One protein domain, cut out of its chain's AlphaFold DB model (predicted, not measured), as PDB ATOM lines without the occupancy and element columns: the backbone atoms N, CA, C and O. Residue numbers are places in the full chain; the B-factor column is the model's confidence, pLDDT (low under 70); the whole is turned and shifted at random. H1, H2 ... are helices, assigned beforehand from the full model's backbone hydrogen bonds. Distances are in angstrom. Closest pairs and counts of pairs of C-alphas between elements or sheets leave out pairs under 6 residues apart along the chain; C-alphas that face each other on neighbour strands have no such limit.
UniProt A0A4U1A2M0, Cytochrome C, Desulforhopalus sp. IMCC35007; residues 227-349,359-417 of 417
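Overview. This is residues 227 to 349 and 359 to 417 of the 417 residues of the protein "Cytochrome C" of Desulforhopalus sp. IMCC35007 (UniProt A0A4U1A2M0). Long helices H4, H5 and H6 make an up-and-down bundle, each running against the one before; H1 crosses H4, H3 meets H4 in a V, and H2 sits apart. The 182 printed residues, all helix in class, hold H1 to H6 in order; compact, radius of gyration of the C-alphas 17.9 A, spans 63 by 36 by 29 A.

Along the chain. H4, residues 291 to 324, 48.4 A, begins at C-alpha (-38.308, 30.143, -27.592). H5 is 361 to 382, 30.8 A; H6, 386 to 414, 40.2 A, ends at (-0.408, 21.453, 12.693). H1 is 231 to 243, H2 256 to 263, H3 271 to 286.

Arrangement. H4, the hub, touches H5 at 6 degrees, a shallow tilt; closest C-alphas Gly 301 and Phe 381, 5.2 A. H5 and H6 form a hairpin; closest C-alphas Ala 377 and Gly 393, 3.8 A. H1 touches H4 at 57 degrees, a steep tilt; closest C-alphas Asp 236 and Ala 313, 5.1 A. O i to N i+4 pairs are within hydrogen-bond range throughout H1 and H2; H3 has 11 of 12, H4 29 of 30, H5 14 of 18, H6 21 of 25.

Size, cuts and confidence. Residues 350 to 358 are cut out, C-alphas 349 and 359 being 8.4 A apart; link H1 to H2 is long; pLDDT is under 70 at residue 417.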
ATOM      1  N   LEU A 227     -13.568  22.851 -24.650       96.44
ATOM      2  CA  LEU A 227     -13.547  23.739 -23.487       96.44
ATOM      3  C   LEU A 227     -14.257  25.069 -23.819       96.44
ATOM      4  O   LEU A 227     -14.353  25.420 -24.997       96.44
ATOM      5  N   PRO A 228     -14.761  25.801 -22.811       94.94
ATOM      6  CA  PRO A 228     -15.326  27.135 -23.003       94.94
ATOM      7  C   PRO A 228     -14.349  28.072 -23.706       94.94
ATOM      8  O   PRO A 228     -13.135  27.943 -23.563       94.94
ATOM      9  N   GLU A 229     -14.895  29.052 -24.421       95.31
ATOM     10  CA  GLU A 229     -14.092  30.122 -25.015       95.31
ATOM     11  C   GLU A 229     -13.529  31.071 -23.950       95.31
ATOM     12  O   GLU A 229     -12.422  31.597 -24.107       95.31
ATOM     13  N   ASP A 230     -14.271  31.277 -22.854       97.50
ATOM     14  CA  ASP A 230     -13.778  32.042 -21.716       97.50
ATOM     15  C   ASP A 230     -12.578  31.332 -21.077       97.50
ATOM     16  O   ASP A 230     -12.633  30.159 -20.700       97.50
ATOM     17  N   LYS A 231     -11.470  32.065 -20.951       97.94
ATOM     18  CA  LYS A 231     -10.196  31.506 -20.488       97.94
ATOM     19  C   LYS A 231     -10.244  31.062 -19.030       97.94
ATOM     20  O   LYS A 231      -9.548  30.108 -18.686       97.94
ATOM     21  N   GLN A 232     -11.011  31.753 -18.186       98.19
ATOM     22  CA  GLN A 232     -11.124  31.401 -16.777       98.19
ATOM     23  C   GLN A 232     -11.982  30.146 -16.620       98.19
ATOM     24  O   GLN A 232     -11.539  29.199 -15.979       98.19
ATOM     25  N   GLU A 233     -13.136  30.083 -17.284       98.12
ATOM     26  CA  GLU A 233     -13.981  28.884 -17.275       98.12
ATOM     27  C   GLU A 233     -13.261  27.666 -17.875       98.12
ATOM     28  O   GLU A 233     -13.402  26.544 -17.384       98.12
ATOM     29  N   ALA A 234     -12.456  27.867 -18.925       98.38
ATOM     30  CA  ALA A 234     -11.617  26.815 -19.488       98.38
ATOM     31  C   ALA A 234     -10.566  26.315 -18.491       98.38
ATOM     32  O   ALA A 234     -10.395  25.103 -18.354       98.38
ATOM     33  N   ALA A 235      -9.892  27.221 -17.777       98.56
ATOM     34  CA  ALA A 235      -8.922  26.857 -16.748       98.56
ATOM     35  C   ALA A 235      -9.587  26.102 -15.586       98.56
ATOM     36  O   ALA A 235      -9.105  25.037 -15.198       98.56
ATOM     37  N   ASP A 236     -10.730  26.592 -15.100       98.75
ATOM     38  CA  ASP A 236     -11.493  25.956 -14.024       98.75
ATOM     39  C   ASP A 236     -11.924  24.535 -14.430       98.75
ATOM     40  O   ASP A 236     -11.760  23.570 -13.675       98.75
ATOM     41  N   ARG A 237     -12.386  24.360 -15.676       98.00
ATOM     42  CA  ARG A 237     -12.751  23.039 -16.201       98.00
ATOM     43  C   ARG A 237     -11.553  22.111 -16.353       98.00
ATOM     44  O   ARG A 237     -11.681  20.924 -16.066       98.00
ATOM     45  N   VAL A 238     -10.393  22.615 -16.767       98.50
ATOM     46  CA  VAL A 238      -9.153  21.822 -16.803       98.50
ATOM     47  C   VAL A 238      -8.779  21.337 -15.402       98.50
ATOM     48  O   VAL A 238      -8.421  20.170 -15.251       98.50
ATOM     49  N   THR A 239      -8.920  22.176 -14.374       98.81
ATOM     50  CA  THR A 239      -8.704  21.778 -12.974       98.81
ATOM     51  C   THR A 239      -9.645  20.641 -12.559       98.81
ATOM     52  O   THR A 239      -9.197  19.644 -11.989       98.81
ATOM     53  N   ILE A 240     -10.929  20.710 -12.925       98.62
ATOM     54  CA  ILE A 240     -11.887  19.621 -12.678       98.62
ATOM     55  C   ILE A 240     -11.495  18.346 -13.438       98.62
ATOM     56  O   ILE A 240     -11.495  17.262 -12.861       98.62
ATOM     57  N   LEU A 241     -11.110  18.451 -14.715       98.25
ATOM     58  CA  LEU A 241     -10.688  17.297 -15.519       98.25
ATOM     59  C   LEU A 241      -9.436  16.610 -14.947       98.25
ATOM     60  O   LEU A 241      -9.335  15.385 -15.018       98.25
ATOM     61  N   LYS A 242      -8.516  17.364 -14.331       98.62
ATOM     62  CA  LYS A 242      -7.386  16.805 -13.569       98.62
ATOM     63  C   LYS A 242      -7.860  16.037 -12.334       98.62
ATOM     64  O   LYS A 242      -7.408  14.920 -12.108       98.62
ATOM     65  N   ALA A 243      -8.814  16.584 -11.576       98.50
ATOM     66  CA  ALA A 243      -9.373  15.924 -10.390       98.50
ATOM     67  C   ALA A 243     -10.247  14.699 -10.720       98.50
ATOM     68  O   ALA A 243     -10.416  13.802  -9.898       98.50
ATOM     69  N   LEU A 244     -10.781  14.622 -11.940       97.69
ATOM     70  CA  LEU A 244     -11.423  13.422 -12.484       97.69
ATOM     71  C   LEU A 244     -10.407  12.407 -13.037       97.69
ATOM     72  O   LEU A 244     -10.804  11.353 -13.522       97.69
ATOM     73  N   GLY A 245      -9.107  12.723 -13.008       96.94
ATOM     74  CA  GLY A 245      -8.033  11.887 -13.546       96.94
ATOM     75  C   GLY A 245      -7.990  11.813 -15.075       96.94
ATOM     76  O   GLY A 245      -7.159  11.094 -15.617       96.94
ATOM     77  N   VAL A 246      -8.849  12.552 -15.784       96.88
ATOM     78  CA  VAL A 246      -8.923  12.587 -17.258       96.88
ATOM     79  C   VAL A 246      -7.668  13.221 -17.860       96.88
ATOM     80  O   VAL A 246      -7.225  12.826 -18.939       96.88
ATOM     81  N   LEU A 247      -7.095  14.195 -17.153       97.88
ATOM     82  CA  LEU A 247      -5.840  14.850 -17.506       97.88
ATOM     83  C   LEU A 247      -4.802  14.609 -16.415       97.88
ATOM     84  O   LEU A 247      -5.112  14.672 -15.225       97.88
ATOM     85  N   ASN A 248      -3.553  14.408 -16.820       98.00
ATOM     86  CA  ASN A 248      -2.432  14.362 -15.898       98.00
ATOM     87  C   ASN A 248      -2.265  15.748 -15.230       98.00
ATOM     88  O   ASN A 248      -2.193  16.766 -15.929       98.00
ATOM     89  N   PRO A 249      -2.203  15.831 -13.889       97.69
ATOM     90  CA  PRO A 249      -2.143  17.109 -13.190       97.69
ATOM     91  C   PRO A 249      -0.846  17.895 -13.435       97.69
ATOM     92  O   PRO A 249      -0.889  19.130 -13.404       97.69
ATOM     93  N   GLU A 250       0.264  17.206 -13.719       95.38
ATOM     94  CA  GLU A 250       1.588  17.787 -13.961       95.38
ATOM     95  C   GLU A 250       1.789  18.176 -15.428       95.38
ATOM     96  O   GLU A 250       2.173  19.311 -15.710       95.38
ATOM     97  N   THR A 251       1.510  17.261 -16.364       96.69
ATOM     98  CA  THR A 251       1.771  17.488 -17.800       96.69
ATOM     99  C   THR A 251       0.592  18.120 -18.536       96.69
ATOM    100  O   THR A 251       0.783  18.771 -19.559       96.69
ATOM    101  N   GLY A 252      -0.635  17.953 -18.030       95.44
ATOM    102  CA  GLY A 252      -1.864  18.350 -18.722       95.44
ATOM    103  C   GLY A 252      -2.265  17.419 -19.870       95.44
ATOM    104  O   GLY A 252      -3.251  17.694 -20.550       95.44
ATOM    105  N   GLU A 253      -1.530  16.329 -20.093       96.94
ATOM    106  CA  GLU A 253      -1.817  15.370 -21.160       96.94
ATOM    107  C   GLU A 253      -2.991  14.445 -20.790       96.94
ATOM    108  O   GLU A 253      -3.180  14.135 -19.608       96.94
ATOM    109  N   PRO A 254      -3.781  13.974 -21.772       96.81
ATOM    110  CA  PRO A 254      -4.810  12.967 -21.541       96.81
ATOM    111  C   PRO A 254      -4.281  11.669 -20.923       96.81
ATOM    112  O   PRO A 254      -3.196  11.205 -21.268       96.81
ATOM    113  N   THR A 255      -5.085  11.046 -20.063       96.69
ATOM    114  CA  THR A 255      -4.803   9.723 -19.483       96.69
ATOM    115  C   THR A 255      -5.698   8.641 -20.098       96.69
ATOM    116  O   THR A 255      -6.634   8.939 -20.844       96.69
ATOM    117  N   ALA A 256      -5.486   7.377 -19.714       94.12
ATOM    118  CA  ALA A 256      -6.374   6.267 -20.074       94.12
ATOM    119  C   ALA A 256      -7.833   6.462 -19.600       94.12
ATOM    120  O   ALA A 256      -8.752   5.885 -20.179       94.12
ATOM    121  N   ILE A 257      -8.076   7.313 -18.590       94.12
ATOM    122  CA  ILE A 257      -9.437   7.645 -18.139       94.12
ATOM    123  C   ILE A 257     -10.193   8.418 -19.229       94.12
ATOM    124  O   ILE A 257     -11.399   8.227 -19.375       94.12
ATOM    125  N   LEU A 258      -9.519   9.235 -20.053       93.94
ATOM    126  CA  LEU A 258     -10.185   9.885 -21.187       93.94
ATOM    127  C   LEU A 258     -10.712   8.853 -22.197       93.94
ATOM    128  O   LEU A 258     -11.780   9.052 -22.779       93.94
ATOM    129  N   ASP A 259      -9.989   7.756 -22.405       92.12
ATOM    130  CA  ASP A 259     -10.413   6.708 -23.331       92.12
ATOM    131  C   ASP A 259     -11.599   5.913 -22.778       92.12
ATOM    132  O   ASP A 259     -12.536   5.636 -23.526       92.12
ATOM    133  N   ALA A 260     -11.644   5.671 -21.464       91.81
ATOM    134  CA  ALA A 260     -12.833   5.131 -20.802       91.81
ATOM    135  C   ALA A 260     -14.047   6.075 -20.932       91.81
ATOM    136  O   ALA A 260     -15.138   5.633 -21.287       91.81
ATOM    137  N   VAL A 261     -13.853   7.386 -20.734       92.25
ATOM    138  CA  VAL A 261     -14.903   8.410 -20.907       92.25
ATOM    139  C   VAL A 261     -15.466   8.415 -22.330       92.25
ATOM    140  O   VAL A 261     -16.680   8.545 -22.498       92.25
ATOM    141  N   LYS A 262     -14.607   8.261 -23.348       91.94
ATOM    142  CA  LYS A 262     -15.016   8.136 -24.758       91.94
ATOM    143  C   LYS A 262     -15.792   6.845 -25.004       91.94
ATOM    144  O   LYS A 262     -16.869   6.895 -25.586       91.94
ATOM    145  N   ALA A 263     -15.249   5.709 -24.566       90.75
ATOM    146  CA  ALA A 263     -15.834   4.393 -24.805       90.75
ATOM    147  C   ALA A 263     -17.211   4.232 -24.144       90.75
ATOM    148  O   ALA A 263     -18.088   3.583 -24.705       90.75
ATOM    149  N   ALA A 264     -17.409   4.852 -22.979       90.25
ATOM    150  CA  ALA A 264     -18.654   4.799 -22.221       90.25
ATOM    151  C   ALA A 264     -19.566   6.027 -22.436       90.25
ATOM    152  O   ALA A 264     -20.506   6.238 -21.672       90.25
ATOM    153  N   ASP A 265     -19.285   6.857 -23.448       91.56
ATOM    154  CA  ASP A 265     -20.088   8.028 -23.831       91.56
ATOM    155  C   ASP A 265     -20.463   8.963 -22.648       91.56
ATOM    156  O   ASP A 265     -21.550   9.553 -22.567       91.56
ATOM    157  N   MET A 266     -19.546   9.121 -21.687       91.06
ATOM    158  CA  MET A 266     -19.842   9.772 -20.401       91.06
ATOM    159  C   MET A 266     -20.026  11.291 -20.527       91.06
ATOM    160  O   MET A 266     -20.765  11.893 -19.744       91.06
ATOM    161  N   ALA A 267     -19.425  11.914 -21.542       93.75
ATOM    162  CA  ALA A 267     -19.507  13.349 -21.817       93.75
ATOM    163  C   ALA A 267     -19.708  13.620 -23.316       93.75
ATOM    164  O   ALA A 267     -19.344  12.799 -24.156       93.75
ATOM    165  N   ARG A 268     -20.265  14.788 -23.663       94.88
ATOM    166  CA  ARG A 268     -20.233  15.281 -25.050       94.88
ATOM    167  C   ARG A 268     -18.822  15.770 -25.363       94.88
ATOM    168  O   ARG A 268     -18.255  16.536 -24.581       94.88
ATOM    169  N   LEU A 269     -18.255  15.306 -26.474       94.62
ATOM    170  CA  LEU A 269     -16.844  15.535 -26.806       94.62
ATOM    171  C   LEU A 269     -16.630  16.522 -27.959       94.62
ATOM    172  O   LEU A 269     -15.492  16.845 -28.295       94.62
ATOM    173  N   ASP A 270     -17.714  17.015 -28.541       95.50
ATOM    174  CA  ASP A 270     -17.701  17.986 -29.617       95.50
ATOM    175  C   ASP A 270     -18.909  18.928 -29.507       95.50
ATOM    176  O   ASP A 270     -19.915  18.635 -28.853       95.50
ATOM    177  N   GLN A 271     -18.796  20.086 -30.156       95.56
ATOM    178  CA  GLN A 271     -19.822  21.123 -30.097       95.56
ATOM    179  C   GLN A 271     -21.126  20.683 -30.778       95.56
ATOM    180  O   GLN A 271     -22.200  20.992 -30.269       95.56
ATOM    181  N   ALA A 272     -21.052  19.929 -31.878       97.12
ATOM    182  CA  ALA A 272     -22.233  19.527 -32.639       97.12
ATOM    183  C   ALA A 272     -23.097  18.524 -31.859       97.12
ATOM    184  O   ALA A 272     -24.321  18.655 -31.836       97.12
ATOM    185  N   SER A 273     -22.486  17.559 -31.164       95.44
ATOM    186  CA  SER A 273     -23.213  16.613 -30.313       95.44
ATOM    187  C   SER A 273     -23.845  17.292 -29.096       95.44
ATOM    188  O   SER A 273     -24.963  16.945 -28.719       95.44
ATOM    189  N   TRP A 274     -23.197  18.305 -28.514       97.06
ATOM    190  CA  TRP A 274     -23.813  19.126 -27.466       97.06
ATOM    191  C   TRP A 274     -24.989  19.958 -27.995       97.06
ATOM    192  O   TRP A 274     -26.059  19.980 -27.384       97.06
ATOM    193  N   GLU A 275     -24.816  20.614 -29.147       97.56
ATOM    194  CA  GLU A 275     -25.849  21.444 -29.775       97.56
ATOM    195  C   GLU A 275     -27.070  20.631 -30.193       97.56
ATOM    196  O   GLU A 275     -28.193  21.100 -30.011       97.56
ATOM    197  N   LYS A 276     -26.878  19.400 -30.688       96.88
ATOM    198  CA  LYS A 276     -27.973  18.470 -30.994       96.88
ATOM    199  C   LYS A 276     -28.896  18.305 -29.781       96.88
ATOM    200  O   LYS A 276     -30.098  18.553 -29.884       96.88
ATOM    201  N   GLU A 277     -28.333  17.967 -28.621       97.00
ATOM    202  CA  GLU A 277     -29.115  17.743 -27.399       97.00
ATOM    203  C   GLU A 277     -29.680  19.043 -26.813       97.00
ATOM    204  O   GLU A 277     -30.814  19.073 -26.324       97.00
ATOM    205  N   ARG A 278     -28.940  20.156 -26.913       97.69
ATOM    206  CA  ARG A 278     -29.438  21.486 -26.533       97.69
ATOM    207  C   ARG A 278     -30.667  21.879 -27.354       97.69
ATOM    208  O   ARG A 278     -31.654  22.345 -26.785       97.69
ATOM    209  N   ASN A 279     -30.618  21.680 -28.668       97.81
ATOM    210  CA  ASN A 279     -31.700  22.028 -29.584       97.81
ATOM    211  C   ASN A 279     -32.921  21.122 -29.388       97.81
ATOM    212  O   ASN A 279     -34.044  21.624 -29.393       97.81
ATOM    213  N   LYS A 280     -32.716  19.821 -29.128       97.19
ATOM    214  CA  LYS A 280     -33.788  18.882 -28.749       97.19
ATOM    215  C   LYS A 280     -34.520  19.343 -27.484       97.19
ATOM    216  O   LYS A 280     -35.753  19.386 -27.453       97.19
ATOM    217  N   MET A 281     -33.772  19.762 -26.460       97.94
ATOM    218  CA  MET A 281     -34.368  20.300 -25.236       97.94
ATOM    219  C   MET A 281     -35.110  21.615 -25.501       97.94
ATOM    220  O   MET A 281     -36.254  21.761 -25.078       97.94
ATOM    221  N   LEU A 282     -34.514  22.544 -26.257       98.19
ATOM    222  CA  LEU A 282     -35.163  23.809 -26.608       98.19
ATOM    223  C   LEU A 282     -36.490  23.571 -27.342       98.19
ATOM    224  O   LEU A 282     -37.501  24.148 -26.951       98.19
ATOM    225  N   ALA A 283     -36.510  22.679 -28.337       97.81
ATOM    226  CA  ALA A 283     -37.726  22.296 -29.050       97.81
ATOM    227  C   ALA A 283     -38.806  21.771 -28.090       97.81
ATOM    228  O   ALA A 283     -39.959  22.201 -28.156       97.81
ATOM    229  N   THR A 284     -38.419  20.927 -27.132       97.38
ATOM    230  CA  THR A 284     -39.324  20.423 -26.091       97.38
ATOM    231  C   THR A 284     -39.894  21.553 -25.230       97.38
ATOM    232  O   THR A 284     -41.105  21.625 -25.024       97.38
ATOM    233  N   CYS A 285     -39.060  22.498 -24.788       97.75
ATOM    234  CA  CYS A 285     -39.518  23.662 -24.028       97.75
ATOM    235  C   CYS A 285     -40.504  24.532 -24.831       97.75
ATOM    236  O   CYS A 285     -41.467  25.060 -24.263       97.75
ATOM    237  N   THR A 286     -40.296  24.669 -26.147       97.62
ATOM    238  CA  THR A 286     -41.147  25.509 -27.010       97.62
ATOM    239  C   THR A 286     -42.551  24.970 -27.254       97.62
ATOM    240  O   THR A 286     -43.405  25.699 -27.753       97.62
ATOM    241  N   GLN A 287     -42.840  23.738 -26.830       96.38
ATOM    242  CA  GLN A 287     -44.208  23.214 -26.827       96.38
ATOM    243  C   GLN A 287     -45.125  23.981 -25.855       96.38
ATOM    244  O   GLN A 287     -46.345  23.919 -25.984       96.38
ATOM    245  N   CYS A 288     -44.561  24.682 -24.861       97.25
ATOM    246  CA  CYS A 288     -45.323  25.416 -23.840       97.25
ATOM    247  C   CYS A 288     -44.821  26.846 -23.585       97.25
ATOM    248  O   CYS A 288     -45.583  27.680 -23.098       97.25
ATOM    249  N   HIS A 289     -43.556  27.141 -23.884       98.06
ATOM    250  CA  HIS A 289     -42.928  28.435 -23.619       98.06
ATOM    251  C   HIS A 289     -42.486  29.121 -24.909       98.06
ATOM    252  O   HIS A 289     -42.248  28.470 -25.924       98.06
ATOM    253  N   SER A 290     -42.311  30.445 -24.877       98.44
ATOM    254  CA  SER A 290     -41.639  31.115 -25.990       98.44
ATOM    255  C   SER A 290     -40.193  30.625 -26.101       98.44
ATOM    256  O   SER A 290     -39.527  30.345 -25.100       98.44
ATOM    257  N   GLN A 291     -39.686  30.558 -27.331       98.25
ATOM    258  CA  GLN A 291     -38.308  30.143 -27.592       98.25
ATOM    259  C   GLN A 291     -37.286  31.036 -26.879       98.25
ATOM    260  O   GLN A 291     -36.299  30.525 -26.357       98.25
ATOM    261  N   SER A 292     -37.536  32.347 -26.813       98.50
ATOM    262  CA  SER A 292     -36.660  33.298 -26.122       98.50
ATOM    263  C   SER A 292     -36.566  33.013 -24.626       98.50
ATOM    264  O   SER A 292     -35.460  32.915 -24.104       98.50
ATOM    265  N   TYR A 293     -37.706  32.802 -23.958       98.44
ATOM    266  CA  TYR A 293     -37.738  32.465 -22.536       98.44
ATOM    267  C   TYR A 293     -37.014  31.145 -22.274       98.44
ATOM    268  O   TYR A 293     -36.150  31.073 -21.408       98.44
ATOM    269  N   ALA A 294     -37.335  30.100 -23.045       98.31
ATOM    270  CA  ALA A 294     -36.713  28.792 -22.876       98.31
ATOM    271  C   ALA A 294     -35.191  28.856 -23.058       98.31
ATOM    272  O   ALA A 294     -34.453  28.315 -22.236       98.31
ATOM    273  N   LYS A 295     -34.717  29.559 -24.094       98.44
ATOM    274  CA  LYS A 295     -33.285  29.751 -24.323       98.44
ATOM    275  C   LYS A 295     -32.624  30.469 -23.143       98.44
ATOM    276  O   LYS A 295     -31.620  29.982 -22.644       98.44
ATOM    277  N   GLU A 296     -33.208  31.565 -22.666       98.38
ATOM    278  CA  GLU A 296     -32.673  32.328 -21.532       98.38
ATOM    279  C   GLU A 296     -32.556  31.471 -20.260       98.38
ATOM    280  O   GLU A 296     -31.530  31.508 -19.585       98.38
ATOM    281  N   GLN A 297     -33.560  30.640 -19.951       98.00
ATOM    282  CA  GLN A 297     -33.489  29.727 -18.800       98.00
ATOM    283  C   GLN A 297     -32.354  28.701 -18.938       98.00
ATOM    284  O   GLN A 297     -31.642  28.430 -17.969       98.00
ATOM    285  N   LEU A 298     -32.165  28.141 -20.136       98.19
ATOM    286  CA  LEU A 298     -31.086  27.189 -20.403       98.19
ATOM    287  C   LEU A 298     -29.704  27.857 -20.334       98.19
ATOM    288  O   LEU A 298     -28.792  27.276 -19.748       98.19
ATOM    289  N   ASP A 299     -29.572  29.079 -20.857       98.00
ATOM    290  CA  ASP A 299     -28.343  29.878 -20.782       98.00
ATOM    291  C   ASP A 299     -27.992  30.225 -19.318       98.00
ATOM    292  O   ASP A 299     -26.828  30.174 -18.924       98.00
ATOM    293  N   MET A 300     -28.985  30.524 -18.469       97.88
ATOM    294  CA  MET A 300     -28.759  30.713 -17.028       97.88
ATOM    295  C   MET A 300     -28.273  29.432 -16.339       97.88
ATOM    296  O   MET A 300     -27.416  29.508 -15.455       97.88
ATOM    297  N   GLY A 301     -28.783  28.268 -16.756       97.50
ATOM    298  CA  GLY A 301     -28.289  26.959 -16.318       97.50
ATOM    299  C   GLY A 301     -26.818  26.730 -16.683       97.50
ATOM    300  O   GLY A 301     -26.045  26.214 -15.875       97.50
ATOM    301  N   ASP A 302     -26.400  27.182 -17.864       97.81
ATOM    302  CA  ASP A 302     -24.997  27.123 -18.288       97.81
ATOM    303  C   ASP A 302     -24.129  28.087 -17.466       97.81
ATOM    304  O   ASP A 302     -23.050  27.723 -16.996       97.81
ATOM    305  N   ALA A 303     -24.633  29.293 -17.198       97.88
ATOM    306  CA  ALA A 303     -23.918  30.300 -16.421       97.88
ATOM    307  C   ALA A 303     -23.727  29.909 -14.943       97.88
ATOM    308  O   ALA A 303     -22.692  30.233 -14.355       97.88
ATOM    309  N   ILE A 304     -24.702  29.248 -14.304       98.00
ATOM    310  CA  ILE A 304     -24.513  28.762 -12.927       98.00
ATOM    311  C   ILE A 304     -23.501  27.616 -12.877       98.00
ATOM    312  O   ILE A 304     -22.726  27.554 -11.926       98.00
ATOM    313  N   LEU A 305     -23.458  26.757 -13.901       98.00
ATOM    314  CA  LEU A 305     -22.483  25.674 -13.983       98.00
ATOM    315  C   LEU A 305     -21.059  26.232 -14.062       98.00
ATOM    316  O   LEU A 305     -20.210  25.805 -13.288       98.00
ATOM    317  N   GLY A 306     -20.818  27.251 -14.895       98.19
ATOM    318  CA  GLY A 306     -19.521  27.939 -14.947       98.19
ATOM    319  C   GLY A 306     -19.113  28.561 -13.602       98.19
ATOM    320  O   GLY A 306     -17.982  28.404 -13.147       98.19
ATOM    321  N   LYS A 307     -20.050  29.198 -12.888       98.50
ATOM    322  CA  LYS A 307     -19.780  29.759 -11.547       98.50
ATOM    323  C   LYS A 307     -19.520  28.680 -10.493       98.50
ATOM    324  O   LYS A 307     -18.682  28.874  -9.615       98.50
ATOM    325  N   ALA A 308     -20.236  27.560 -10.562       98.62
ATOM    326  CA  ALA A 308     -20.005  26.410  -9.696       98.62
ATOM    327  C   ALA A 308     -18.637  25.771  -9.984       98.62
ATOM    328  O   ALA A 308     -17.920  25.426  -9.044       98.62
ATOM    329  N   ASP A 309     -18.239  25.688 -11.258       98.69
ATOM    330  CA  ASP A 309     -16.911  25.227 -11.674       98.69
ATOM    331  C   ASP A 309     -15.808  26.103 -11.086       98.69
ATOM    332  O   ASP A 309     -14.816  25.568 -10.598       98.69
ATOM    333  N   ARG A 310     -16.010  27.426 -11.019       98.75
ATOM    334  CA  ARG A 310     -15.046  28.334 -10.384       98.75
ATOM    335  C   ARG A 310     -14.827  28.026  -8.902       98.75
ATOM    336  O   ARG A 310     -13.684  27.969  -8.450       98.75
ATOM    337  N   LEU A 311     -15.903  27.817  -8.136       98.81
ATOM    338  CA  LEU A 311     -15.788  27.438  -6.719       98.81
ATOM    339  C   LEU A 311     -15.125  26.064  -6.566       98.81
ATOM    340  O   LEU A 311     -14.274  25.879  -5.697       98.81
ATOM    341  N   MET A 312     -15.500  25.116  -7.426       98.88
ATOM    342  CA  MET A 312     -14.960  23.760  -7.421       98.88
ATOM    343  C   MET A 312     -13.461  23.740  -7.743       98.88
ATOM    344  O   MET A 312     -12.700  23.060  -7.059       98.88
ATOM    345  N   ALA A 313     -13.022  24.500  -8.747       98.88
ATOM    346  CA  ALA A 313     -11.619  24.609  -9.124       98.88
ATOM    347  C   ALA A 313     -10.776  25.174  -7.976       98.88
ATOM    348  O   ALA A 313      -9.727  24.620  -7.657       98.88
ATOM    349  N   GLU A 314     -11.267  26.205  -7.284       98.88
ATOM    350  CA  GLU A 314     -10.554  26.780  -6.142       98.88
ATOM    351  C   GLU A 314     -10.451  25.808  -4.953       98.88
ATOM    352  O   GLU A 314      -9.419  25.752  -4.275       98.88
ATOM    353  N   ALA A 315     -11.485  24.995  -4.722       98.94
ATOM    354  CA  ALA A 315     -11.437  23.914  -3.742       98.94
ATOM    355  C   ALA A 315     -10.398  22.847  -4.126       98.94
ATOM    356  O   ALA A 315      -9.541  22.505  -3.310       98.94
ATOM    357  N   ILE A 316     -10.421  22.375  -5.378       98.94
ATOM    358  CA  ILE A 316      -9.466  21.384  -5.894       98.94
ATOM    359  C   ILE A 316      -8.032  21.900  -5.759       98.94
ATOM    360  O   ILE A 316      -7.176  21.184  -5.253       98.94
ATOM    361  N   GLU A 317      -7.757  23.136  -6.179       98.88
ATOM    362  CA  GLU A 317      -6.423  23.741  -6.100       98.88
ATOM    363  C   GLU A 317      -5.937  23.870  -4.653       98.88
ATOM    364  O   GLU A 317      -4.763  23.619  -4.369       98.88
ATOM    365  N   THR A 318      -6.844  24.194  -3.726       98.94
ATOM    366  CA  THR A 318      -6.534  24.265  -2.293       98.94
ATOM    367  C   THR A 318      -6.086  22.909  -1.753       98.94
ATOM    368  O   THR A 318      -5.062  22.838  -1.071       98.94
ATOM    369  N   VAL A 319      -6.812  21.833  -2.078       98.88
ATOM    370  CA  VAL A 319      -6.462  20.476  -1.630       98.88
ATOM    371  C   VAL A 319      -5.218  19.962  -2.363       98.88
ATOM    372  O   VAL A 319      -4.302  19.437  -1.734       98.88
ATOM    373  N   ALA A 320      -5.112  20.188  -3.672       98.81
ATOM    374  CA  ALA A 320      -3.953  19.807  -4.475       98.81
ATOM    375  C   ALA A 320      -2.644  20.437  -3.980       98.81
ATOM    376  O   ALA A 320      -1.592  19.799  -4.036       98.81
ATOM    377  N   ALA A 321      -2.694  21.665  -3.456       98.75
ATOM    378  CA  ALA A 321      -1.537  22.286  -2.827       98.75
ATOM    379  C   ALA A 321      -1.045  21.485  -1.608       98.75
ATOM    380  O   ALA A 321       0.158  21.316  -1.454       98.75
ATOM    381  N   LEU A 322      -1.943  20.920  -0.793       98.75
ATOM    382  CA  LEU A 322      -1.569  20.094   0.362       98.75
ATOM    383  C   LEU A 322      -0.913  18.768  -0.052       98.75
ATOM    384  O   LEU A 322       0.058  18.356   0.579       98.75
ATOM    385  N   TYR A 323      -1.392  18.138  -1.131       98.38
ATOM    386  CA  TYR A 323      -0.735  16.970  -1.742       98.38
ATOM    387  C   TYR A 323       0.676  17.316  -2.237       98.38
ATOM    388  O   TYR A 323       1.637  16.587  -1.992       98.38
ATOM    389  N   LYS A 324       0.828  18.462  -2.909       97.88
ATOM    390  CA  LYS A 324       2.130  18.944  -3.395       97.88
ATOM    391  C   LYS A 324       3.089  19.301  -2.255       97.88
ATOM    392  O   LYS A 324       4.293  19.096  -2.383       97.88
ATOM    393  N   GLU A 325       2.565  19.848  -1.164       97.56
ATOM    394  CA  GLU A 325       3.314  20.191   0.050       97.56
ATOM    395  C   GLU A 325       3.702  18.950   0.878       97.56
ATOM    396  O   GLU A 325       4.497  19.081   1.805       97.56
ATOM    397  N   GLY A 326       3.176  17.762   0.554       96.50
ATOM    398  CA  GLY A 326       3.413  16.525   1.307       96.50
ATOM    399  C   GLY A 326       2.668  16.461   2.643       96.50
ATOM    400  O   GLY A 326       3.001  15.646   3.496       96.50
ATOM    401  N   ILE A 327       1.668  17.327   2.840       97.56
ATOM    402  CA  ILE A 327       0.828  17.345   4.047       97.56
ATOM    403  C   ILE A 327      -0.238  16.250   3.968       97.56
ATOM    404  O   ILE A 327      -0.582  15.659   4.989       97.56
ATOM    405  N   ILE A 328      -0.757  15.993   2.764       96.62
ATOM    406  CA  ILE A 328      -1.598  14.832   2.465       96.62
ATOM    407  C   ILE A 328      -0.749  13.840   1.681       96.62
ATOM    408  O   ILE A 328      -0.137  14.197   0.672       96.62
ATOM    409  N   GLU A 329      -0.711  12.596   2.145       94.69
ATOM    410  CA  GLU A 329      -0.039  11.513   1.439       94.69
ATOM    411  C   GLU A 329      -0.940  10.966   0.330       94.69
ATOM    412  O   GLU A 329      -2.125  10.722   0.547       94.69
ATOM    413  N   LYS A 330      -0.373  10.738  -0.861       96.31
ATOM    414  CA  LYS A 330      -1.096  10.117  -1.976       96.31
ATOM    415  C   LYS A 330      -1.556   8.704  -1.599       96.31
ATOM    416  O   LYS A 330      -0.693   7.838  -1.422       96.31
ATOM    417  N   PRO A 331      -2.864   8.404  -1.627       96.19
ATOM    418  CA  PRO A 331      -3.330   7.032  -1.504       96.19
ATOM    419  C   PRO A 331      -2.743   6.116  -2.586       96.19
ATOM    420  O   PRO A 331      -2.494   6.533  -3.726       96.19
ATOM    421  N   ALA A 332      -2.531   4.839  -2.257       92.94
ATOM    422  CA  ALA A 332      -1.933   3.879  -3.188       92.94
ATOM    423  C   ALA A 332      -2.759   3.748  -4.481       92.94
ATOM    424  O   ALA A 332      -2.187   3.804  -5.569       92.94
ATOM    425  N   GLY A 333      -4.090   3.687  -4.357       92.69
ATOM    426  CA  GLY A 333      -5.022   3.587  -5.483       92.69
ATOM    427  C   GLY A 333      -5.238   4.873  -6.289       92.69
ATOM    428  O   GLY A 333      -5.981   4.849  -7.266       92.69
ATOM    429  N   TYR A 334      -4.619   6.003  -5.919       96.38
ATOM    430  CA  TYR A 334      -4.749   7.242  -6.696       96.38
ATOM    431  C   TYR A 334      -3.772   7.253  -7.880       96.38
ATOM    432  O   TYR A 334      -2.588   6.935  -7.692       96.38
ATOM    433  N   PRO A 335      -4.211   7.692  -9.076       95.81
ATOM    434  CA  PRO A 335      -3.374   7.686 -10.278       95.81
ATOM    435  C   PRO A 335      -2.205   8.677 -10.192       95.81
ATOM    436  O   PRO A 335      -1.129   8.421 -10.725       95.81
ATOM    437  N   HIS A 336      -2.394   9.796  -9.489       96.94
ATOM    438  CA  HIS A 336      -1.416  10.876  -9.362       96.94
ATOM    439  C   HIS A 336      -1.425  11.453  -7.942       96.94
ATOM    440  O   HIS A 336      -2.376  11.232  -7.196       96.94
ATOM    441  N   ASN A 337      -0.372  12.188  -7.560       97.31
ATOM    442  CA  ASN A 337      -0.306  12.918  -6.284       97.31
ATOM    443  C   ASN A 337      -1.198  14.173  -6.330       97.31
ATOM    444  O   ASN A 337      -0.710  15.301  -6.401       97.31
ATOM    445  N   TYR A 338      -2.507  13.952  -6.420       98.44
ATOM    446  CA  TYR A 338      -3.529  14.960  -6.681       98.44
ATOM    447  C   TYR A 338      -4.895  14.443  -6.194       98.44
ATOM    448  O   TYR A 338      -5.095  13.225  -6.208       98.44
ATOM    449  N   PRO A 339      -5.848  15.317  -5.812       98.06
ATOM    450  CA  PRO A 339      -7.196  14.888  -5.454       98.06
ATOM    451  C   PRO A 339      -7.853  14.083  -6.578       98.06
ATOM    452  O   PRO A 339      -7.757  14.463  -7.746       98.06
ATOM    453  N   PHE A 340      -8.547  12.998  -6.238       97.94
ATOM    454  CA  PHE A 340      -9.191  12.133  -7.221       97.94
ATOM    455  C   PHE A 340     -10.658  11.883  -6.864       97.94
ATOM    456  O   PHE A 340     -10.966  11.205  -5.894       97.94
ATOM    457  N   LEU A 341     -11.574  12.445  -7.653       97.62
ATOM    458  CA  LEU A 341     -13.006  12.491  -7.330       97.62
ATOM    459  C   LEU A 341     -13.746  11.174  -7.603       97.62
ATOM    460  O   LEU A 341     -14.838  10.962  -7.078       97.62
ATOM    461  N   LEU A 342     -13.183  10.290  -8.433       95.62
ATOM    462  CA  LEU A 342     -13.848   9.047  -8.845       95.62
ATOM    463  C   LEU A 342     -13.660   7.884  -7.853       95.62
ATOM    464  O   LEU A 342     -14.188   6.797  -8.086       95.62
ATOM    465  N   THR A 343     -12.956   8.107  -6.740       94.56
ATOM    466  CA  THR A 343     -12.959   7.201  -5.575       94.56
ATOM    467  C   THR A 343     -14.152   7.442  -4.653       94.56
ATOM    468  O   THR A 343     -14.375   6.676  -3.717       94.56
ATOM    469  N   MET A 344     -14.976   8.459  -4.939       94.56
ATOM    470  CA  MET A 344     -16.128   8.820  -4.115       94.56
ATOM    471  C   MET A 344     -15.684   9.002  -2.652       94.56
ATOM    472  O   MET A 344     -14.700   9.682  -2.380       94.56
ATOM    473  N   MET A 345     -16.388   8.404  -1.688       95.56
ATOM    474  CA  MET A 345     -16.039   8.537  -0.270       95.56
ATOM    475  C   MET A 345     -14.877   7.628   0.173       95.56
ATOM    476  O   MET A 345     -14.386   7.789   1.294       95.56
ATOM    477  N   HIS A 346     -14.375   6.747  -0.703       96.19
ATOM    478  CA  HIS A 346     -13.193   5.903  -0.473       96.19
ATOM    479  C   HIS A 346     -11.898   6.701  -0.693       96.19
ATOM    480  O   HIS A 346     -11.049   6.381  -1.524       96.19
ATOM    481  N   THR A 347     -11.755   7.794   0.058       97.00
ATOM    482  CA  THR A 347     -10.619   8.734  -0.033       97.00
ATOM    483  C   THR A 347      -9.275   8.143   0.399       97.00
ATOM    484  O   THR A 347      -8.226   8.705   0.113       97.00
ATOM    485  N   ASN A 348      -9.297   6.976   1.038       95.69
ATOM    486  CA  ASN A 348      -8.139   6.125   1.300       95.69
ATOM    487  C   ASN A 348      -7.667   5.348   0.052       95.69
ATOM    488  O   ASN A 348      -6.633   4.684   0.101       95.69
ATOM    489  N   GLY A 349      -8.408   5.404  -1.064       95.75
ATOM    490  CA  GLY A 349      -8.064   4.753  -2.330       95.75
ATOM    491  C   GLY A 349      -7.927   3.233  -2.225       95.75
ATOM    492  O   GLY A 349      -7.129   2.652  -2.962       95.75
ATOM    493  N   LEU A 359      -8.396   7.541   5.717       96.56
ATOM    494  CA  LEU A 359      -9.453   8.369   5.134       96.56
ATOM    495  C   LEU A 359      -9.116   9.858   5.303       96.56
ATOM    496  O   LEU A 359      -8.805  10.325   6.399       96.56
ATOM    497  N   SER A 360      -9.216  10.614   4.212       97.12
ATOM    498  CA  SER A 360      -8.906  12.042   4.180       97.12
ATOM    499  C   SER A 360     -10.192  12.855   4.255       97.12
ATOM    500  O   SER A 360     -10.950  12.955   3.289       97.12
ATOM    501  N   TYR A 361     -10.445  13.466   5.415       98.25
ATOM    502  CA  TYR A 361     -11.667  14.246   5.632       98.25
ATOM    503  C   TYR A 361     -11.782  15.433   4.665       98.25
ATOM    504  O   TYR A 361     -12.852  15.684   4.118       98.25
ATOM    505  N   ILE A 362     -10.681  16.136   4.380       98.75
ATOM    506  CA  ILE A 362     -10.708  17.252   3.425       98.75
ATOM    507  C   ILE A 362     -11.015  16.782   1.992       98.75
ATOM    508  O   ILE A 362     -11.724  17.481   1.268       98.75
ATOM    509  N   ASP A 363     -10.573  15.581   1.601       98.56
ATOM    510  CA  ASP A 363     -10.972  14.977   0.324       98.56
ATOM    511  C   ASP A 363     -12.449  14.552   0.335       98.56
ATOM    512  O   ASP A 363     -13.127  14.696  -0.677       98.56
ATOM    513  N   GLN A 364     -12.995  14.097   1.470       98.56
ATOM    514  CA  GLN A 364     -14.427  13.786   1.588       98.56
ATOM    515  C   GLN A 364     -15.287  15.044   1.431       98.56
ATOM    516  O   GLN A 364     -16.299  15.005   0.729       98.56
ATOM    517  N   VAL A 365     -14.872  16.174   2.016       98.88
ATOM    518  CA  VAL A 365     -15.538  17.472   1.807       98.88
ATOM    519  C   VAL A 365     -15.437  17.894   0.339       98.88
ATOM    520  O   VAL A 365     -16.427  18.335  -0.240       98.88
ATOM    521  N   LEU A 366     -14.285  17.689  -0.310       98.88
ATOM    522  CA  LEU A 366     -14.113  17.971  -1.738       98.88
ATOM    523  C   LEU A 366     -15.036  17.111  -2.619       98.88
ATOM    524  O   LEU A 366     -15.691  17.623  -3.530       98.88
ATOM    525  N   VAL A 367     -15.135  15.811  -2.334       98.56
ATOM    526  CA  VAL A 367     -16.040  14.891  -3.033       98.56
ATOM    527  C   VAL A 367     -17.497  15.253  -2.762       98.56
ATOM    528  O   VAL A 367     -18.300  15.233  -3.691       98.56
ATOM    529  N   GLN A 368     -17.859  15.636  -1.534       98.69
ATOM    530  CA  GLN A 368     -19.188  16.159  -1.221       98.69
ATOM    531  C   GLN A 368     -19.493  17.407  -2.054       98.69
ATOM    532  O   GLN A 368     -20.541  17.475  -2.698       98.69
ATOM    533  N   MET A 369     -18.572  18.365  -2.106       98.81
ATOM    534  CA  MET A 369     -18.743  19.580  -2.894       98.81
ATOM    535  C   MET A 369     -19.012  19.260  -4.368       98.81
ATOM    536  O   MET A 369     -19.922  19.840  -4.961       98.81
ATOM    537  N   TYR A 370     -18.295  18.287  -4.941       98.50
ATOM    538  CA  TYR A 370     -18.471  17.880  -6.334       98.50
ATOM    539  C   TYR A 370     -19.722  17.018  -6.574       98.50
ATOM    540  O   TYR A 370     -20.577  17.379  -7.380       98.50
ATOM    541  N   MET A 371     -19.843  15.877  -5.892       97.31
ATOM    542  CA  MET A 371     -20.883  14.875  -6.151       97.31
ATOM    543  C   MET A 371     -22.237  15.267  -5.563       97.31
ATOM    544  O   MET A 371     -23.254  14.819  -6.067       97.31
ATOM    545  N   LYS A 372     -22.289  16.113  -4.527       98.06
ATOM    546  CA  LYS A 372     -23.540  16.499  -3.856       98.06
ATOM    547  C   LYS A 372     -23.956  17.919  -4.225       98.06
ATOM    548  O   LYS A 372     -25.021  18.136  -4.810       98.06
ATOM    549  N   HIS A 373     -23.155  18.908  -3.848       98.69
ATOM    550  CA  HIS A 373     -23.610  20.298  -3.859       98.69
ATOM    551  C   HIS A 373     -23.481  20.944  -5.244       98.69
ATOM    552  O   HIS A 373     -24.429  21.593  -5.689       98.69
ATOM    553  N   ARG A 374     -22.408  20.671  -5.997       98.25
ATOM    554  CA  ARG A 374     -22.289  21.094  -7.404       98.25
ATOM    555  C   ARG A 374     -23.390  20.496  -8.266       98.25
ATOM    556  O   ARG A 374     -24.023  21.236  -9.017       98.25
ATOM    557  N   MET A 375     -23.671  19.199  -8.117       97.69
ATOM    558  CA  MET A 375     -24.749  18.536  -8.861       97.69
ATOM    559  C   MET A 375     -26.095  19.227  -8.645       97.69
ATOM    560  O   MET A 375     -26.784  19.556  -9.608       97.69
ATOM    561  N   ARG A 376     -26.439  19.549  -7.394       98.25
ATOM    562  CA  ARG A 376     -27.659  20.307  -7.077       98.25
ATOM    563  C   ARG A 376     -27.632  21.721  -7.644       98.25
ATOM    564  O   ARG A 376     -28.636  22.152  -8.198       98.25
ATOM    565  N   ALA A 377     -26.500  22.418  -7.550       97.69
ATOM    566  CA  ALA A 377     -26.385  23.805  -7.991       97.69
ATOM    567  C   ALA A 377     -26.750  23.983  -9.471       97.69
ATOM    568  O   ALA A 377     -27.479  24.916  -9.788       97.69
ATOM    569  N   TYR A 378     -26.303  23.095 -10.368       96.69
ATOM    570  CA  TYR A 378     -26.612  23.229 -11.797       96.69
ATOM    571  C   TYR A 378     -27.843  22.424 -12.236       96.69
ATOM    572  O   TYR A 378     -28.663  22.931 -13.004       96.69
ATOM    573  N   GLN A 379     -28.022  21.185 -11.757       97.56
ATOM    574  CA  GLN A 379     -29.144  20.354 -12.211       97.56
ATOM    575  C   GLN A 379     -30.484  20.953 -11.782       97.56
ATOM    576  O   GLN A 379     -31.462  20.839 -12.522       97.56
ATOM    577  N   ALA A 380     -30.538  21.642 -10.639       97.56
ATOM    578  CA  ALA A 380     -31.756  22.283 -10.166       97.56
ATOM    579  C   ALA A 380     -32.207  23.435 -11.069       97.56
ATOM    580  O   ALA A 380     -33.410  23.621 -11.232       97.56
ATOM    581  N   PHE A 381     -31.285  24.154 -11.722       96.38
ATOM    582  CA  PHE A 381     -31.663  25.143 -12.739       96.38
ATOM    583  C   PHE A 381     -32.359  24.472 -13.924       96.38
ATOM    584  O   PHE A 381     -33.433  24.913 -14.332       96.38
ATOM    585  N   PHE A 382     -31.819  23.353 -14.415       97.44
ATOM    586  CA  PHE A 382     -32.434  22.600 -15.514       97.44
ATOM    587  C   PHE A 382     -33.769  21.934 -15.136       97.44
ATOM    588  O   PHE A 382     -34.599  21.698 -16.009       97.44
ATOM    589  N   HIS A 383     -34.020  21.700 -13.844       98.00
ATOM    590  CA  HIS A 383     -35.300  21.200 -13.324       98.00
ATOM    591  C   HIS A 383     -36.196  22.302 -12.729       98.00
ATOM    592  O   HIS A 383     -37.262  22.006 -12.183       98.00
ATOM    593  N   VAL A 384     -35.797  23.571 -12.875       96.94
ATOM    594  CA  VAL A 384     -36.535  24.770 -12.441       96.94
ATOM    595  C   VAL A 384     -36.878  24.741 -10.943       96.94
ATOM    596  O   VAL A 384     -37.990  25.071 -10.522       96.94
ATOM    597  N   ASN A 385     -35.918  24.314 -10.122       98.38
ATOM    598  CA  ASN A 385     -36.056  24.237  -8.674       98.38
ATOM    599  C   ASN A 385     -35.172  25.282  -7.968       98.38
ATOM    600  O   ASN A 385     -33.963  25.078  -7.846       98.38
ATOM    601  N   PRO A 386     -35.740  26.401  -7.487       97.94
ATOM    602  CA  PRO A 386     -34.944  27.478  -6.898       97.94
ATOM    603  C   PRO A 386     -34.325  27.105  -5.544       97.94
ATOM    604  O   PRO A 386     -33.233  27.569  -5.222       97.94
ATOM    605  N   ASP A 387     -34.998  26.262  -4.759       98.25
ATOM    606  CA  ASP A 387     -34.560  25.891  -3.412       98.25
ATOM    607  C   ASP A 387     -33.330  24.977  -3.474       98.25
ATOM    608  O   ASP A 387     -32.300  25.258  -2.861       98.25
ATOM    609  N   TYR A 388     -33.382  23.945  -4.324       98.19
ATOM    610  CA  TYR A 388     -32.233  23.073  -4.576       98.19
ATOM    611  C   TYR A 388     -31.072  23.814  -5.239       98.19
ATOM    612  O   TYR A 388     -29.921  23.560  -4.890       98.19
ATOM    613  N   ALA A 389     -31.357  24.740  -6.157       98.12
ATOM    614  CA  ALA A 389     -30.326  25.524  -6.828       98.12
ATOM    615  C   ALA A 389     -29.537  26.390  -5.837       98.12
ATOM    616  O   ALA A 389     -28.306  26.425  -5.878       98.12
ATOM    617  N   TYR A 390     -30.244  27.070  -4.930       98.31
ATOM    618  CA  TYR A 390     -29.633  28.015  -4.005       98.31
ATOM    619  C   TYR A 390     -29.216  27.366  -2.682       98.31
ATOM    620  O   TYR A 390     -28.025  27.301  -2.384       98.31
ATOM    621  N   TRP A 391     -30.173  26.875  -1.891       98.50
ATOM    622  CA  TRP A 391     -29.929  26.455  -0.510       98.50
ATOM    623  C   TRP A 391     -29.215  25.118  -0.400       98.50
ATOM    624  O   TRP A 391     -28.361  24.987   0.467       98.50
ATOM    625  N   TYR A 392     -29.517  24.156  -1.275       98.25
ATOM    626  CA  TYR A 392     -28.870  22.835  -1.258       98.25
ATOM    627  C   TYR A 392     -27.698  22.717  -2.243       98.25
ATOM    628  O   TYR A 392     -26.932  21.755  -2.178       98.25
ATOM    629  N   GLY A 393     -27.583  23.667  -3.170       98.50
ATOM    630  CA  GLY A 393     -26.543  23.736  -4.186       98.50
ATOM    631  C   GLY A 393     -25.534  24.829  -3.867       98.50
ATOM    632  O   GLY A 393     -24.570  24.604  -3.140       98.50
ATOM    633  N   TRP A 394     -25.767  26.028  -4.404       98.56
ATOM    634  CA  TRP A 394     -24.834  27.158  -4.357       98.56
ATOM    635  C   TRP A 394     -24.324  27.511  -2.950       98.56
ATOM    636  O   TRP A 394     -23.119  27.670  -2.735       98.56
ATOM    637  N   ASN A 395     -25.229  27.636  -1.979       98.62
ATOM    638  CA  ASN A 395     -24.863  28.027  -0.622       98.62
ATOM    639  C   ASN A 395     -24.033  26.935   0.066       98.62
ATOM    640  O   ASN A 395     -23.046  27.241   0.732       98.62
ATOM    641  N   MET A 396     -24.373  25.666  -0.172       98.81
ATOM    642  CA  MET A 396     -23.601  24.543   0.354       98.81
ATOM    643  C   MET A 396     -22.220  24.439  -0.291       98.81
ATOM    644  O   MET A 396     -21.253  24.225   0.425       98.81
ATOM    645  N   MET A 397     -22.082  24.697  -1.597       98.69
ATOM    646  CA  MET A 397     -20.756  24.787  -2.228       98.69
ATOM    647  C   MET A 397     -19.902  25.902  -1.618       98.69
ATOM    648  O   MET A 397     -18.696  25.746  -1.436       98.69
ATOM    649  N   THR A 398     -20.519  27.042  -1.299       98.81
ATOM    650  CA  THR A 398     -19.821  28.154  -0.640       98.81
ATOM    651  C   THR A 398     -19.367  27.752   0.766       98.81
ATOM    652  O   THR A 398     -18.252  28.086   1.172       98.81
ATOM    653  N   GLN A 399     -20.202  27.001   1.491       98.88
ATOM    654  CA  GLN A 399     -19.854  26.425   2.788       98.88
ATOM    655  C   GLN A 399     -18.712  25.407   2.679       98.88
ATOM    656  O   GLN A 399     -17.736  25.550   3.413       98.88
ATOM    657  N   ASP A 400     -18.790  24.437   1.761       98.88
ATOM    658  CA  ASP A 400     -17.743  23.422   1.570       98.88
ATOM    659  C   ASP A 400     -16.397  24.082   1.243       98.88
ATOM    660  O   ASP A 400     -15.371  23.710   1.803       98.88
ATOM    661  N   LEU A 401     -16.384  25.105   0.376       98.94
ATOM    662  CA  LEU A 401     -15.160  25.847   0.061       98.94
ATOM    663  C   LEU A 401     -14.582  26.541   1.304       98.94
ATOM    664  O   LEU A 401     -13.365  26.552   1.496       98.94
ATOM    665  N   GLY A 402     -15.438  27.130   2.142       98.88
ATOM    666  CA  GLY A 402     -15.029  27.718   3.419       98.88
ATOM    667  C   GLY A 402     -14.422  26.680   4.364       98.88
ATOM    668  O   GLY A 402     -13.367  26.926   4.949       98.88
ATOM    669  N   GLU A 403     -15.043  25.504   4.455       98.88
ATOM    670  CA  GLU A 403     -14.558  24.379   5.253       98.88
ATOM    671  C   GLU A 403     -13.211  23.854   4.742       98.88
ATOM    672  O   GLU A 403     -12.262  23.757   5.518       98.88
ATOM    673  N   ILE A 404     -13.071  23.623   3.435       98.94
ATOM    674  CA  ILE A 404     -11.813  23.197   2.800       98.94
ATOM    675  C   ILE A 404     -10.691  24.199   3.082       98.94
ATOM    676  O   ILE A 404      -9.573  23.803   3.419       98.94
ATOM    677  N   LYS A 405     -10.970  25.503   2.992       98.88
ATOM    678  CA  LYS A 405      -9.977  26.548   3.286       98.88
ATOM    679  C   LYS A 405      -9.542  26.539   4.752       98.88
ATOM    680  O   LYS A 405      -8.345  26.663   5.022       98.88
ATOM    681  N   GLU A 406     -10.473  26.375   5.692       98.81
ATOM    682  CA  GLU A 406     -10.138  26.317   7.120       98.81
ATOM    683  C   GLU A 406      -9.399  25.020   7.486       98.81
ATOM    684  O   GLU A 406      -8.416  25.062   8.234       98.81
ATOM    685  N   LEU A 407      -9.790  23.884   6.900       98.75
ATOM    686  CA  LEU A 407      -9.078  22.611   7.037       98.75
ATOM    687  C   LEU A 407      -7.649  22.731   6.507       98.75
ATOM    688  O   LEU A 407      -6.705  22.429   7.230       98.75
ATOM    689  N   ALA A 408      -7.460  23.260   5.296       98.81
ATOM    690  CA  ALA A 408      -6.136  23.436   4.707       98.81
ATOM    691  C   ALA A 408      -5.229  24.341   5.556       98.81
ATOM    692  O   ALA A 408      -4.041  24.064   5.730       98.81
ATOM    693  N   LYS A 409      -5.781  25.424   6.115       98.56
ATOM    694  CA  LYS A 409      -5.068  26.305   7.049       98.56
ATOM    695  C   LYS A 409      -4.676  25.568   8.331       98.56
ATOM    696  O   LYS A 409      -3.531  25.684   8.768       98.56
ATOM    697  N   THR A 410      -5.602  24.807   8.909       98.38
ATOM    698  CA  THR A 410      -5.362  24.022  10.125       98.38
ATOM    699  C   THR A 410      -4.282  22.973   9.891       98.38
ATOM    700  O   THR A 410      -3.307  22.937  10.635       98.38
ATOM    701  N   MET A 411      -4.389  22.197   8.811       97.94
ATOM    702  CA  MET A 411      -3.425  21.157   8.449       97.94
ATOM    703  C   MET A 411      -2.013  21.728   8.293       97.94
ATOM    704  O   MET A 411      -1.077  21.192   8.880       97.94
ATOM    705  N   ARG A 412      -1.854  22.866   7.601       97.81
ATOM    706  CA  ARG A 412      -0.560  23.569   7.496       97.81
ATOM    707  C   ARG A 412      -0.015  24.034   8.846       97.81
ATOM    708  O   ARG A 412       1.192  23.979   9.059       97.81
ATOM    709  N   ALA A 413      -0.878  24.500   9.748       97.56
ATOM    710  CA  ALA A 413      -0.469  24.959  11.074       97.56
ATOM    711  C   ALA A 413      -0.057  23.804  12.004       97.56
ATOM    712  O   ALA A 413       0.801  23.987  12.867       97.56
ATOM    713  N   THR A 414      -0.661  22.624  11.841       96.00
ATOM    714  CA  THR A 414      -0.408  21.453  12.693       96.00
ATOM    715  C   THR A 414       0.629  20.488  12.128       96.00
ATOM    716  O   THR A 414       1.107  19.624  12.865       96.00
ATOM    717  N   HIS A 415       0.982  20.605  10.846       93.19
ATOM    718  CA  HIS A 415       1.969  19.743  10.208       93.19
ATOM    719  C   HIS A 415       3.359  19.991  10.814       93.19
ATOM    720  O   HIS A 415       3.965  21.051  10.641       93.19
ATOM    721  N   LYS A 416       3.856  19.009  11.571       76.88
ATOM    722  CA  LYS A 416       5.214  19.029  12.116       76.88
ATOM    723  C   LYS A 416       6.171  18.587  11.012       76.88
ATOM    724  O   LYS A 416       6.045  17.466  10.534       76.88
ATOM    725  N   LYS A 417       7.071  19.491  10.621       59.38
ATOM    726  CA  LYS A 417       8.148  19.222   9.659       59.38
ATOM    727  C   LYS A 417       9.118  18.158  10.146       59.38
ATOM    728  O   LYS A 417       9.384  18.144  11.372       59.38
TER     729      LYS A 417